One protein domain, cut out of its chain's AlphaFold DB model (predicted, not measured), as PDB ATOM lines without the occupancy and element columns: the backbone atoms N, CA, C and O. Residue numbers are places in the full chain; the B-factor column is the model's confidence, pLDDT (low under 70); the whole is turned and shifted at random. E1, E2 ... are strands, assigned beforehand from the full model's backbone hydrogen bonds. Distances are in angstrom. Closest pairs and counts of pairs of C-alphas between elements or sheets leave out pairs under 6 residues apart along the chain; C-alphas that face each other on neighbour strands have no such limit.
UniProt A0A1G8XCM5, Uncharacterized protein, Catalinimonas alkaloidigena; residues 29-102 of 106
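What this domain is: This is residues 29 to 102 of the 106 residues of an uncharacterized protein of Catalinimonas alkaloidigena (UniProt A0A1G8XCM5). With little regular structure, the chain winds in stacked turns, a small solenoid whose short strands E1 to E5 lie side by side as one wall, while the long loops between them stack opposite it. The 74 printed residues hold five named strands, order E1 E2 E3 E4 E5, all parallel, and no named helix. The class is all strand, with 15 residues in named elements. It is compact, radius of gyration of the C-alphas 9.8 A, spanning 30 by 25 by 16 A.

Where its parts are: E1, residues 30 to 32, 6.8 A, begins at C-alpha 30 (13.439, -4.856, -40.411). E2 is 47 to 49, 6.7 A; E3 64 to 66, 6.8 A; E4 81 to 83, 6.6 A. E5, 98 to 100, 6.3 A, ends at C-alpha 100 (13.305, -22.572, -31.114).

How they stand to each other: E1 and E2 are parallel at 6 degrees, with N 48 and O 30 2.8 A apart. E2 and E3 have N 65 and O 47 at 2.7 A, E3 and E4 N 66 and O 82 at 2.8 A, E4 and E5 N 99 and O 81 at 2.8 A, within hydrogen-bond range. E1 and E5 are edge strands, apart.

The domain as a whole: The farthest C-alphas, Thr 42 and Ile 102, are 30.8 A apart. The printed part has no cut; its four links are long. Residues 74 and 90 to 102 have pLDDT under 70.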
ATOM      1  N   ASN A  29      15.156  -5.248 -44.989       80.12
ATOM      2  CA  ASN A  29      15.520  -5.527 -43.596       80.12
ATOM      3  C   ASN A  29      14.597  -4.792 -42.602       80.12
ATOM      4  O   ASN A  29      14.301  -3.612 -42.794       80.12
ATOM      5  N   TYR A  30      14.206  -5.448 -41.510       82.38
ATOM      6  CA  TYR A  30      13.439  -4.856 -40.411       82.38
ATOM      7  C   TYR A  30      14.149  -5.069 -39.076       82.38
ATOM      8  O   TYR A  30      14.243  -6.204 -38.612       82.38
ATOM      9  N   PHE A  31      14.615  -3.990 -38.442       83.31
ATOM     10  CA  PHE A  31      15.336  -4.044 -37.166       83.31
ATOM     11  C   PHE A  31      14.633  -3.205 -36.100       83.31
ATOM     12  O   PHE A  31      14.403  -2.013 -36.288       83.31
ATOM     13  N   ALA A  32      14.297  -3.827 -34.972       81.62
ATOM     14  CA  ALA A  32      13.610  -3.175 -33.863       81.62
ATOM     15  C   ALA A  32      14.243  -3.571 -32.524       81.62
ATOM     16  O   ALA A  32      14.074  -4.692 -32.052       81.62
ATOM     17  N   GLY A  33      14.952  -2.637 -31.890       74.81
ATOM     18  CA  GLY A  33      15.658  -2.851 -30.625       74.81
ATOM     19  C   GLY A  33      17.047  -2.221 -30.647       74.81
ATOM     20  O   GLY A  33      17.621  -1.998 -31.712       74.81
ATOM     21  N   LEU A  34      17.593  -1.918 -29.469       76.62
ATOM     22  CA  LEU A  34      18.952  -1.390 -29.356       76.62
ATOM     23  C   LEU A  34      19.952  -2.418 -29.919       76.62
ATOM     24  O   LEU A  34      19.900  -3.584 -29.540       76.62
ATOM     25  N   TYR A  35      20.832  -2.004 -30.834       80.69
ATOM     26  CA  TYR A  35      21.814  -2.869 -31.518       80.69
ATOM     27  C   TYR A  35      21.241  -4.028 -32.361       80.69
ATOM     28  O   TYR A  35      21.989  -4.929 -32.749       80.69
ATOM     29  N   ALA A  36      19.943  -4.031 -32.681       80.12
ATOM     30  CA  ALA A  36      19.384  -5.029 -33.590       80.12
ATOM     31  C   ALA A  36      19.972  -4.862 -35.006       80.12
ATOM     32  O   ALA A  36      19.931  -3.768 -35.563       80.12
ATOM     33  N   GLY A  37      20.530  -5.935 -35.579       73.38
ATOM     34  CA  GLY A  37      21.145  -5.915 -36.916       73.38
ATOM     35  C   GLY A  37      22.370  -4.999 -37.065       73.38
ATOM     36  O   GLY A  37      22.692  -4.606 -38.183       73.38
ATOM     37  N   TYR A  38      23.030  -4.636 -35.957       79.12
ATOM     38  CA  TYR A  38      24.057  -3.586 -35.907       79.12
ATOM     39  C   TYR A  38      25.220  -3.773 -36.896       79.12
ATOM     40  O   TYR A  38      25.632  -2.801 -37.523       79.12
ATOM     41  N   ASN A  39      25.728  -4.997 -37.071       79.94
ATOM     42  CA  ASN A  39      26.858  -5.276 -37.962       79.94
ATOM     43  C   ASN A  39      26.445  -5.699 -39.387       79.94
ATOM     44  O   ASN A  39      27.296  -6.192 -40.124       79.94
ATOM     45  N   ASN A  40      25.186  -5.518 -39.812       72.19
ATOM     46  CA  ASN A  40      24.759  -5.939 -41.152       72.19
ATOM     47  C   ASN A  40      25.321  -5.044 -42.262       72.19
ATOM     48  O   ASN A  40      24.875  -3.917 -42.462       72.19
ATOM     49  N   THR A  41      26.249  -5.596 -43.047       75.81
ATOM     50  CA  THR A  41      26.965  -4.897 -44.125       75.81
ATOM     51  C   THR A  41      26.382  -5.142 -45.516       75.81
ATOM     52  O   THR A  41      26.238  -4.195 -46.285       75.81
ATOM     53  N   THR A  42      25.995  -6.380 -45.857       78.50
ATOM     54  CA  THR A  42      25.454  -6.721 -47.195       78.50
ATOM     55  C   THR A  42      24.225  -7.636 -47.177       78.50
ATOM     56  O   THR A  42      23.604  -7.841 -48.220       78.50
ATOM     57  N   GLY A  43      23.821  -8.140 -46.010       75.56
ATOM     58  CA  GLY A  43      22.658  -9.011 -45.859       75.56
ATOM     59  C   GLY A  43      21.329  -8.303 -46.141       75.56
ATOM     60  O   GLY A  43      21.112  -7.158 -45.728       75.56
ATOM     61  N   SER A  44      20.413  -9.001 -46.811       81.88
ATOM     62  CA  SER A  44      19.085  -8.502 -47.197       81.88
ATOM     63  C   SER A  44      17.954  -9.376 -46.644       81.88
ATOM     64  O   SER A  44      18.158 -10.541 -46.310       81.88
ATOM     65  N   GLN A  45      16.742  -8.819 -46.572       84.75
ATOM     66  CA  GLN A  45      15.524  -9.534 -46.163       84.75
ATOM     67  C   GLN A  45      15.604 -10.192 -44.773       84.75
ATOM     68  O   GLN A  45      15.042 -11.261 -44.541       84.75
ATOM     69  N   ASN A  46      16.296  -9.548 -43.834       83.81
ATOM     70  CA  ASN A  46      16.403  -9.985 -42.447       83.81
ATOM     71  C   ASN A  46      15.376  -9.278 -41.553       83.81
ATOM     72  O   ASN A  46      15.137  -8.084 -41.690       83.81
ATOM     73  N   THR A  47      14.812  -9.978 -40.575       86.94
ATOM     74  CA  THR A  47      13.953  -9.399 -39.533       86.94
ATOM     75  C   THR A  47      14.580  -9.657 -38.171       86.94
ATOM     76  O   THR A  47      14.704 -10.808 -37.771       86.94
ATOM     77  N   HIS A  48      14.973  -8.620 -37.433       85.94
ATOM     78  CA  HIS A  48      15.533  -8.742 -36.086       85.94
ATOM     79  C   HIS A  48      14.766  -7.864 -35.096       85.94
ATOM     80  O   HIS A  48      14.685  -6.650 -35.257       85.94
ATOM     81  N   VAL A  49      14.201  -8.472 -34.056       85.94
ATOM     82  CA  VAL A  49      13.383  -7.792 -33.047       85.94
ATOM     83  C   VAL A  49      13.852  -8.187 -31.650       85.94
ATOM     84  O   VAL A  49      13.792  -9.356 -31.278       85.94
ATOM     85  N   GLY A  50      14.288  -7.209 -30.862       81.50
ATOM     86  CA  GLY A  50      14.878  -7.378 -29.535       81.50
ATOM     87  C   GLY A  50      16.242  -6.698 -29.431       81.50
ATOM     88  O   GLY A  50      16.950  -6.537 -30.424       81.50
ATOM     89  N   GLU A  51      16.624  -6.285 -28.224       84.00
ATOM     90  CA  GLU A  51      17.958  -5.725 -27.983       84.00
ATOM     91  C   GLU A  51      19.044  -6.759 -28.320       84.00
ATOM     92  O   GLU A  51      18.991  -7.903 -27.864       84.00
ATOM     93  N   GLY A  52      20.002  -6.365 -29.162       81.75
ATOM     94  CA  GLY A  52      21.083  -7.211 -29.667       81.75
ATOM     95  C   GLY A  52      20.639  -8.336 -30.608       81.75
ATOM     96  O   GLY A  52      21.435  -9.223 -30.899       81.75
ATOM     97  N   ALA A  53      19.385  -8.368 -31.074       86.19
ATOM     98  CA  ALA A  53      18.934  -9.416 -31.990       86.19
ATOM     99  C   ALA A  53      19.676  -9.329 -33.338       86.19
ATOM    100  O   ALA A  53      19.695  -8.279 -33.978       86.19
ATOM    101  N   GLY A  54      20.283 -10.437 -33.775       81.75
ATOM    102  CA  GLY A  54      21.035 -10.513 -35.032       81.75
ATOM    103  C   GLY A  54      22.202  -9.523 -35.134       81.75
ATOM    104  O   GLY A  54      22.547  -9.124 -36.242       81.75
ATOM    105  N   SER A  55      22.768  -9.078 -34.004       83.00
ATOM    106  CA  SER A  55      23.749  -7.987 -33.982       83.00
ATOM    107  C   SER A  55      25.019  -8.274 -34.775       83.00
ATOM    108  O   SER A  55      25.565  -7.327 -35.331       83.00
ATOM    109  N   ASP A  56      25.468  -9.533 -34.871       83.25
ATOM    110  CA  ASP A  56      26.702  -9.879 -35.591       83.25
ATOM    111  C   ASP A  56      26.444 -10.397 -37.006       83.25
ATOM    112  O   ASP A  56      27.391 -10.818 -37.662       83.25
ATOM    113  N   ASN A  57      25.206 -10.345 -37.514       75.25
ATOM    114  CA  ASN A  57      24.939 -10.698 -38.907       75.25
ATOM    115  C   ASN A  57      25.586  -9.691 -39.845       75.25
ATOM    116  O   ASN A  57      25.136  -8.558 -39.882       75.25
ATOM    117  N   GLN A  58      26.609 -10.108 -40.596       79.31
ATOM    118  CA  GLN A  58      27.389  -9.252 -41.491       79.31
ATOM    119  C   GLN A  58      26.903  -9.330 -42.936       79.31
ATOM    120  O   GLN A  58      26.764  -8.301 -43.596       79.31
ATOM    121  N   THR A  59      26.672 -10.537 -43.450       81.56
ATOM    122  CA  THR A  59      26.374 -10.773 -44.880       81.56
ATOM    123  C   THR A  59      25.182 -11.711 -45.104       81.56
ATOM    124  O   THR A  59      24.702 -11.851 -46.229       81.56
ATOM    125  N   GLY A  60      24.676 -12.346 -44.042       79.56
ATOM    126  CA  GLY A  60      23.587 -13.314 -44.101       79.56
ATOM    127  C   GLY A  60      22.256 -12.669 -44.480       79.56
ATOM    128  O   GLY A  60      21.910 -11.582 -44.009       79.56
ATOM    129  N   SER A  61      21.488 -13.354 -45.326       84.25
ATOM    130  CA  SER A  61      20.174 -12.894 -45.798       84.25
ATOM    131  C   SER A  61      19.050 -13.819 -45.322       84.25
ATOM    132  O   SER A  61      19.308 -14.938 -44.888       84.25
ATOM    133  N   TYR A  62      17.796 -13.373 -45.404       85.44
ATOM    134  CA  TYR A  62      16.622 -14.196 -45.069       85.44
ATOM    135  C   TYR A  62      16.607 -14.746 -43.630       85.44
ATOM    136  O   TYR A  62      16.069 -15.820 -43.369       85.44
ATOM    137  N   ASN A  63      17.197 -14.027 -42.671       86.44
ATOM    138  CA  ASN A  63      17.202 -14.439 -41.269       86.44
ATOM    139  C   ASN A  63      16.104 -13.746 -40.466       86.44
ATOM    140  O   ASN A  63      15.885 -12.544 -40.594       86.44
ATOM    141  N   ALA A  64      15.473 -14.478 -39.558       88.12
ATOM    142  CA  ALA A  64      14.460 -13.967 -38.652       88.12
ATOM    143  C   ALA A  64      14.884 -14.209 -37.194       88.12
ATOM    144  O   ALA A  64      15.005 -15.354 -36.773       88.12
ATOM    145  N   SER A  65      15.098 -13.153 -36.408       87.44
ATOM    146  CA  SER A  65      15.518 -13.230 -35.001       87.44
ATOM    147  C   SER A  65      14.556 -12.458 -34.106       87.44
ATOM    148  O   SER A  65      14.386 -11.256 -34.276       87.44
ATOM    149  N   PHE A  66      13.967 -13.123 -33.118       88.50
ATOM    150  CA  PHE A  66      13.020 -12.523 -32.180       88.50
ATOM    151  C   PHE A  66      13.412 -12.845 -30.730       88.50
ATOM    152  O   PHE A  66      13.327 -13.997 -30.300       88.50
ATOM    153  N   GLY A  67      13.813 -11.827 -29.966       86.44
ATOM    154  CA  GLY A  67      14.184 -11.910 -28.549       86.44
ATOM    155  C   GLY A  67      15.479 -11.163 -28.209       86.44
ATOM    156  O   GLY A  67      16.299 -10.888 -29.081       86.44
ATOM    157  N   PHE A  68      15.682 -10.859 -26.919       87.62
ATOM    158  CA  PHE A  68      16.944 -10.301 -26.408       87.62
ATOM    159  C   PHE A  68      18.114 -11.210 -26.798       87.62
ATOM    160  O   PHE A  68      18.120 -12.384 -26.423       87.62
ATOM    161  N   GLN A  69      19.082 -10.685 -27.551       86.88
ATOM    162  CA  GLN A  69      20.258 -11.410 -28.041       86.88
ATOM    163  C   GLN A  69      19.933 -12.680 -28.856       86.88
ATOM    164  O   GLN A  69      20.705 -13.640 -28.865       86.88
ATOM    165  N   ALA A  70      18.788 -12.728 -29.543       87.75
ATOM    166  CA  ALA A  70      18.467 -13.836 -30.443       87.75
ATOM    167  C   ALA A  70      19.332 -13.785 -31.717       87.75
ATOM    168  O   ALA A  70      19.419 -12.747 -32.371       87.75
ATOM    169  N   GLY A  71      19.944 -14.907 -32.094       81.00
ATOM    170  CA  GLY A  71      20.709 -15.054 -33.335       81.00
ATOM    171  C   GLY A  71      21.959 -14.177 -33.419       81.00
ATOM    172  O   GLY A  71      22.375 -13.853 -34.527       81.00
ATOM    173  N   VAL A  72      22.529 -13.766 -32.276       81.44
ATOM    174  CA  VAL A  72      23.686 -12.851 -32.206       81.44
ATOM    175  C   VAL A  72      24.839 -13.329 -33.080       81.44
ATOM    176  O   VAL A  72      25.285 -12.563 -33.914       81.44
ATOM    177  N   THR A  73      25.249 -14.597 -32.973       74.81
ATOM    178  CA  THR A  73      26.472 -15.126 -33.610       74.81
ATOM    179  C   THR A  73      26.307 -15.537 -35.077       74.81
ATOM    180  O   THR A  73      27.082 -16.352 -35.580       74.81
ATOM    181  N   ASN A  74      25.263 -15.074 -35.769       69.50
ATOM    182  CA  ASN A  74      25.009 -15.479 -37.151       69.50
ATOM    183  C   ASN A  74      25.722 -14.563 -38.154       69.50
ATOM    184  O   ASN A  74      25.056 -13.754 -38.780       69.50
ATOM    185  N   GLU A  75      27.039 -14.691 -38.336       73.88
ATOM    186  CA  GLU A  75      27.826 -13.733 -39.142       73.88
ATOM    187  C   GLU A  75      27.503 -13.752 -40.644       73.88
ATOM    188  O   GLU A  75      27.451 -12.710 -41.302       73.88
ATOM    189  N   THR A  76      27.289 -14.941 -41.206       77.81
ATOM    190  CA  THR A  76      27.105 -15.138 -42.656       77.81
ATOM    191  C   THR A  76      25.985 -16.118 -43.002       77.81
ATOM    192  O   THR A  76      25.708 -16.342 -44.179       77.81
ATOM    193  N   GLY A  77      25.347 -16.735 -42.001       77.12
ATOM    194  CA  GLY A  77      24.318 -17.743 -42.235       77.12
ATOM    195  C   GLY A  77      23.040 -17.124 -42.792       77.12
ATOM    196  O   GLY A  77      22.656 -16.016 -42.416       77.12
ATOM    197  N   THR A  78      22.385 -17.869 -43.671       81.56
ATOM    198  CA  THR A  78      21.178 -17.460 -44.401       81.56
ATOM    199  C   THR A  78      20.039 -18.424 -44.065       81.56
ATOM    200  O   THR A  78      20.294 -19.578 -43.708       81.56
ATOM    201  N   ASP A  79      18.790 -17.971 -44.175       83.31
ATOM    202  CA  ASP A  79      17.595 -18.801 -43.954       83.31
ATOM    203  C   ASP A  79      17.500 -19.373 -42.529       83.31
ATOM    204  O   ASP A  79      17.086 -20.518 -42.319       83.31
ATOM    205  N   ASN A  80      17.909 -18.591 -41.528       84.69
ATOM    206  CA  ASN A  80      17.822 -18.993 -40.129       84.69
ATOM    207  C   ASN A  80      16.644 -18.336 -39.415       84.69
ATOM    208  O   ASN A  80      16.394 -17.141 -39.557       84.69
ATOM    209  N   THR A  81      15.963 -19.100 -38.564       86.44
ATOM    210  CA  THR A  81      14.935 -18.567 -37.661       86.44
ATOM    211  C   THR A  81      15.333 -18.805 -36.209       86.44
ATOM    212  O   THR A  81      15.445 -19.948 -35.765       86.44
ATOM    213  N   TYR A  82      15.513 -17.721 -35.457       86.69
ATOM    214  CA  TYR A  82      15.836 -17.699 -34.034       86.69
ATOM    215  C   TYR A  82      14.673 -17.091 -33.254       86.69
ATOM    216  O   TYR A  82      14.351 -15.916 -33.412       86.69
ATOM    217  N   ILE A  83      14.044 -17.873 -32.378       86.12
ATOM    218  CA  ILE A  83      12.950 -17.385 -31.527       86.12
ATOM    219  C   ILE A  83      13.269 -17.710 -30.069       86.12
ATOM    220  O   ILE A  83      13.494 -18.874 -29.722       86.12
ATOM    221  N   GLY A  84      13.277 -16.674 -29.230       83.31
ATOM    222  CA  GLY A  84      13.548 -16.739 -27.795       83.31
ATOM    223  C   GLY A  84      14.767 -15.911 -27.386       83.31
ATOM    224  O   GLY A  84      15.697 -15.710 -28.170       83.31
ATOM    225  N   ALA A  85      14.778 -15.438 -26.137       84.81
ATOM    226  CA  ALA A  85      15.933 -14.737 -25.582       84.81
ATOM    227  C   ALA A  85      17.169 -15.650 -25.611       84.81
ATOM    228  O   ALA A  85      17.108 -16.791 -25.151       84.81
ATOM    229  N   LYS A  86      18.278 -15.143 -26.159       83.44
ATOM    230  CA  LYS A  86      19.549 -15.859 -26.347       83.44
ATOM    231  C   LYS A  86      19.442 -17.141 -27.187       83.44
ATOM    232  O   LYS A  86      20.295 -18.022 -27.097       83.44
ATOM    233  N   SER A  87      18.412 -17.270 -28.024       82.69
ATOM    234  CA  SER A  87      18.339 -18.382 -28.976       82.69
ATOM    235  C   SER A  87      19.473 -18.274 -29.998       82.69
ATOM    236  O   SER A  87      19.727 -17.193 -30.523       82.69
ATOM    237  N   GLY A  88      20.166 -19.377 -30.287       73.69
ATOM    238  CA  GLY A  88      21.226 -19.413 -31.302       73.69
ATOM    239  C   GLY A  88      22.511 -18.650 -30.960       73.69
ATOM    240  O   GLY A  88      23.300 -18.388 -31.860       73.69
ATOM    241  N   THR A  89      22.765 -18.308 -29.691       70.94
ATOM    242  CA  THR A  89      24.002 -17.605 -29.280       70.94
ATOM    243  C   THR A  89      25.259 -18.479 -29.280       70.94
ATOM    244  O   THR A  89      26.354 -17.954 -29.151       70.94
ATOM    245  N   ASN A  90      25.123 -19.804 -29.391       64.19
ATOM    246  CA  ASN A  90      26.247 -20.758 -29.440       64.19
ATOM    247  C   ASN A  90      26.358 -21.453 -30.798       64.19
ATOM    248  O   ASN A  90      26.928 -22.539 -30.918       64.19
ATOM    249  N   THR A  91      25.733 -20.883 -31.821       58.44
ATOM    250  CA  THR A  91      25.604 -21.555 -33.103       58.44
ATOM    251  C   THR A  91      26.363 -20.764 -34.136       58.44
ATOM    252  O   THR A  91      25.865 -19.767 -34.647       58.44
ATOM    253  N   TYR A  92      27.584 -21.219 -34.411       54.06
ATOM    254  CA  TYR A  92      28.414 -20.704 -35.492       54.06
ATOM    255  C   TYR A  92      27.634 -20.675 -36.816       54.06
ATOM    256  O   TYR A  92      26.840 -21.592 -37.094       54.06
ATOM    257  N   SER A  93      27.892 -19.610 -37.582       60.38
ATOM    258  CA  SER A  93      27.392 -19.206 -38.904       60.38
ATOM    259  C   SER A  93      27.070 -20.368 -39.839       60.38
ATOM    260  O   SER A  93      27.856 -20.736 -40.706       60.38
ATOM    261  N   GLY A  94      25.906 -20.981 -39.672       60.69
ATOM    262  CA  GLY A  94      25.441 -22.005 -40.594       60.69
ATOM    263  C   GLY A  94      24.028 -21.685 -41.026       60.69
ATOM    264  O   GLY A  94      23.271 -21.111 -40.250       60.69
ATOM    265  N   SER A  95      23.721 -22.037 -42.265       67.12
ATOM    266  CA  SER A  95      22.451 -21.734 -42.920       67.12
ATOM    267  C   SER A  95      21.393 -22.802 -42.639       67.12
ATOM    268  O   SER A  95      21.732 -23.927 -42.257       67.12
ATOM    269  N   TYR A  96      20.125 -22.462 -42.880       64.75
ATOM    270  CA  TYR A  96      18.965 -23.364 -42.783       64.75
ATOM    271  C   TYR A  96      18.681 -23.913 -41.380       64.75
ATOM    272  O   TYR A  96      18.184 -25.030 -41.211       64.75
ATOM    273  N   LYS A  97      19.017 -23.148 -40.345       66.19
ATOM    274  CA  LYS A  97      18.859 -23.568 -38.958       66.19
ATOM    275  C   LYS A  97      17.611 -22.960 -38.337       66.19
ATOM    276  O   LYS A  97      17.346 -21.762 -38.416       66.19
ATOM    277  N   TRP A  98      16.875 -23.809 -37.636       58.00
ATOM    278  CA  TRP A  98      15.674 -23.434 -36.906       58.00
ATOM    279  C   TRP A  98      15.954 -23.589 -35.412       58.00
ATOM    280  O   TRP A  98      15.966 -24.701 -34.889       58.00
ATOM    281  N   TYR A  99      16.201 -22.478 -34.717       65.75
ATOM    282  CA  TYR A  99      16.444 -22.467 -33.275       65.75
ATOM    283  C   TYR A  99      15.229 -21.927 -32.529       65.75
ATOM    284  O   TYR A  99      15.008 -20.718 -32.408       65.75
ATOM    285  N   LYS A 100      14.441 -22.855 -31.988       51.00
ATOM    286  CA  LYS A 100      13.305 -22.572 -31.114       51.00
ATOM    287  C   LYS A 100      13.699 -22.880 -29.672       51.00
ATOM    288  O   LYS A 100      13.721 -24.042 -29.281       51.00
ATOM    289  N   TYR A 101      13.971 -21.858 -28.866       48.75
ATOM    290  CA  TYR A 101      14.094 -22.051 -27.420       48.75
ATOM    291  C   TYR A 101      12.715 -21.920 -26.774       48.75
ATOM    292  O   TYR A 101      12.329 -20.823 -26.386       48.75
ATOM    293  N   ILE A 102      11.985 -23.040 -26.654       43.84
ATOM    294  CA  ILE A 102      10.990 -23.201 -25.575       43.84
ATOM    295  C   ILE A 102      11.123 -24.526 -24.795       43.84
ATOM    296  O   ILE A 102      10.802 -24.500 -23.618       43.84
TER     297      ILE A 102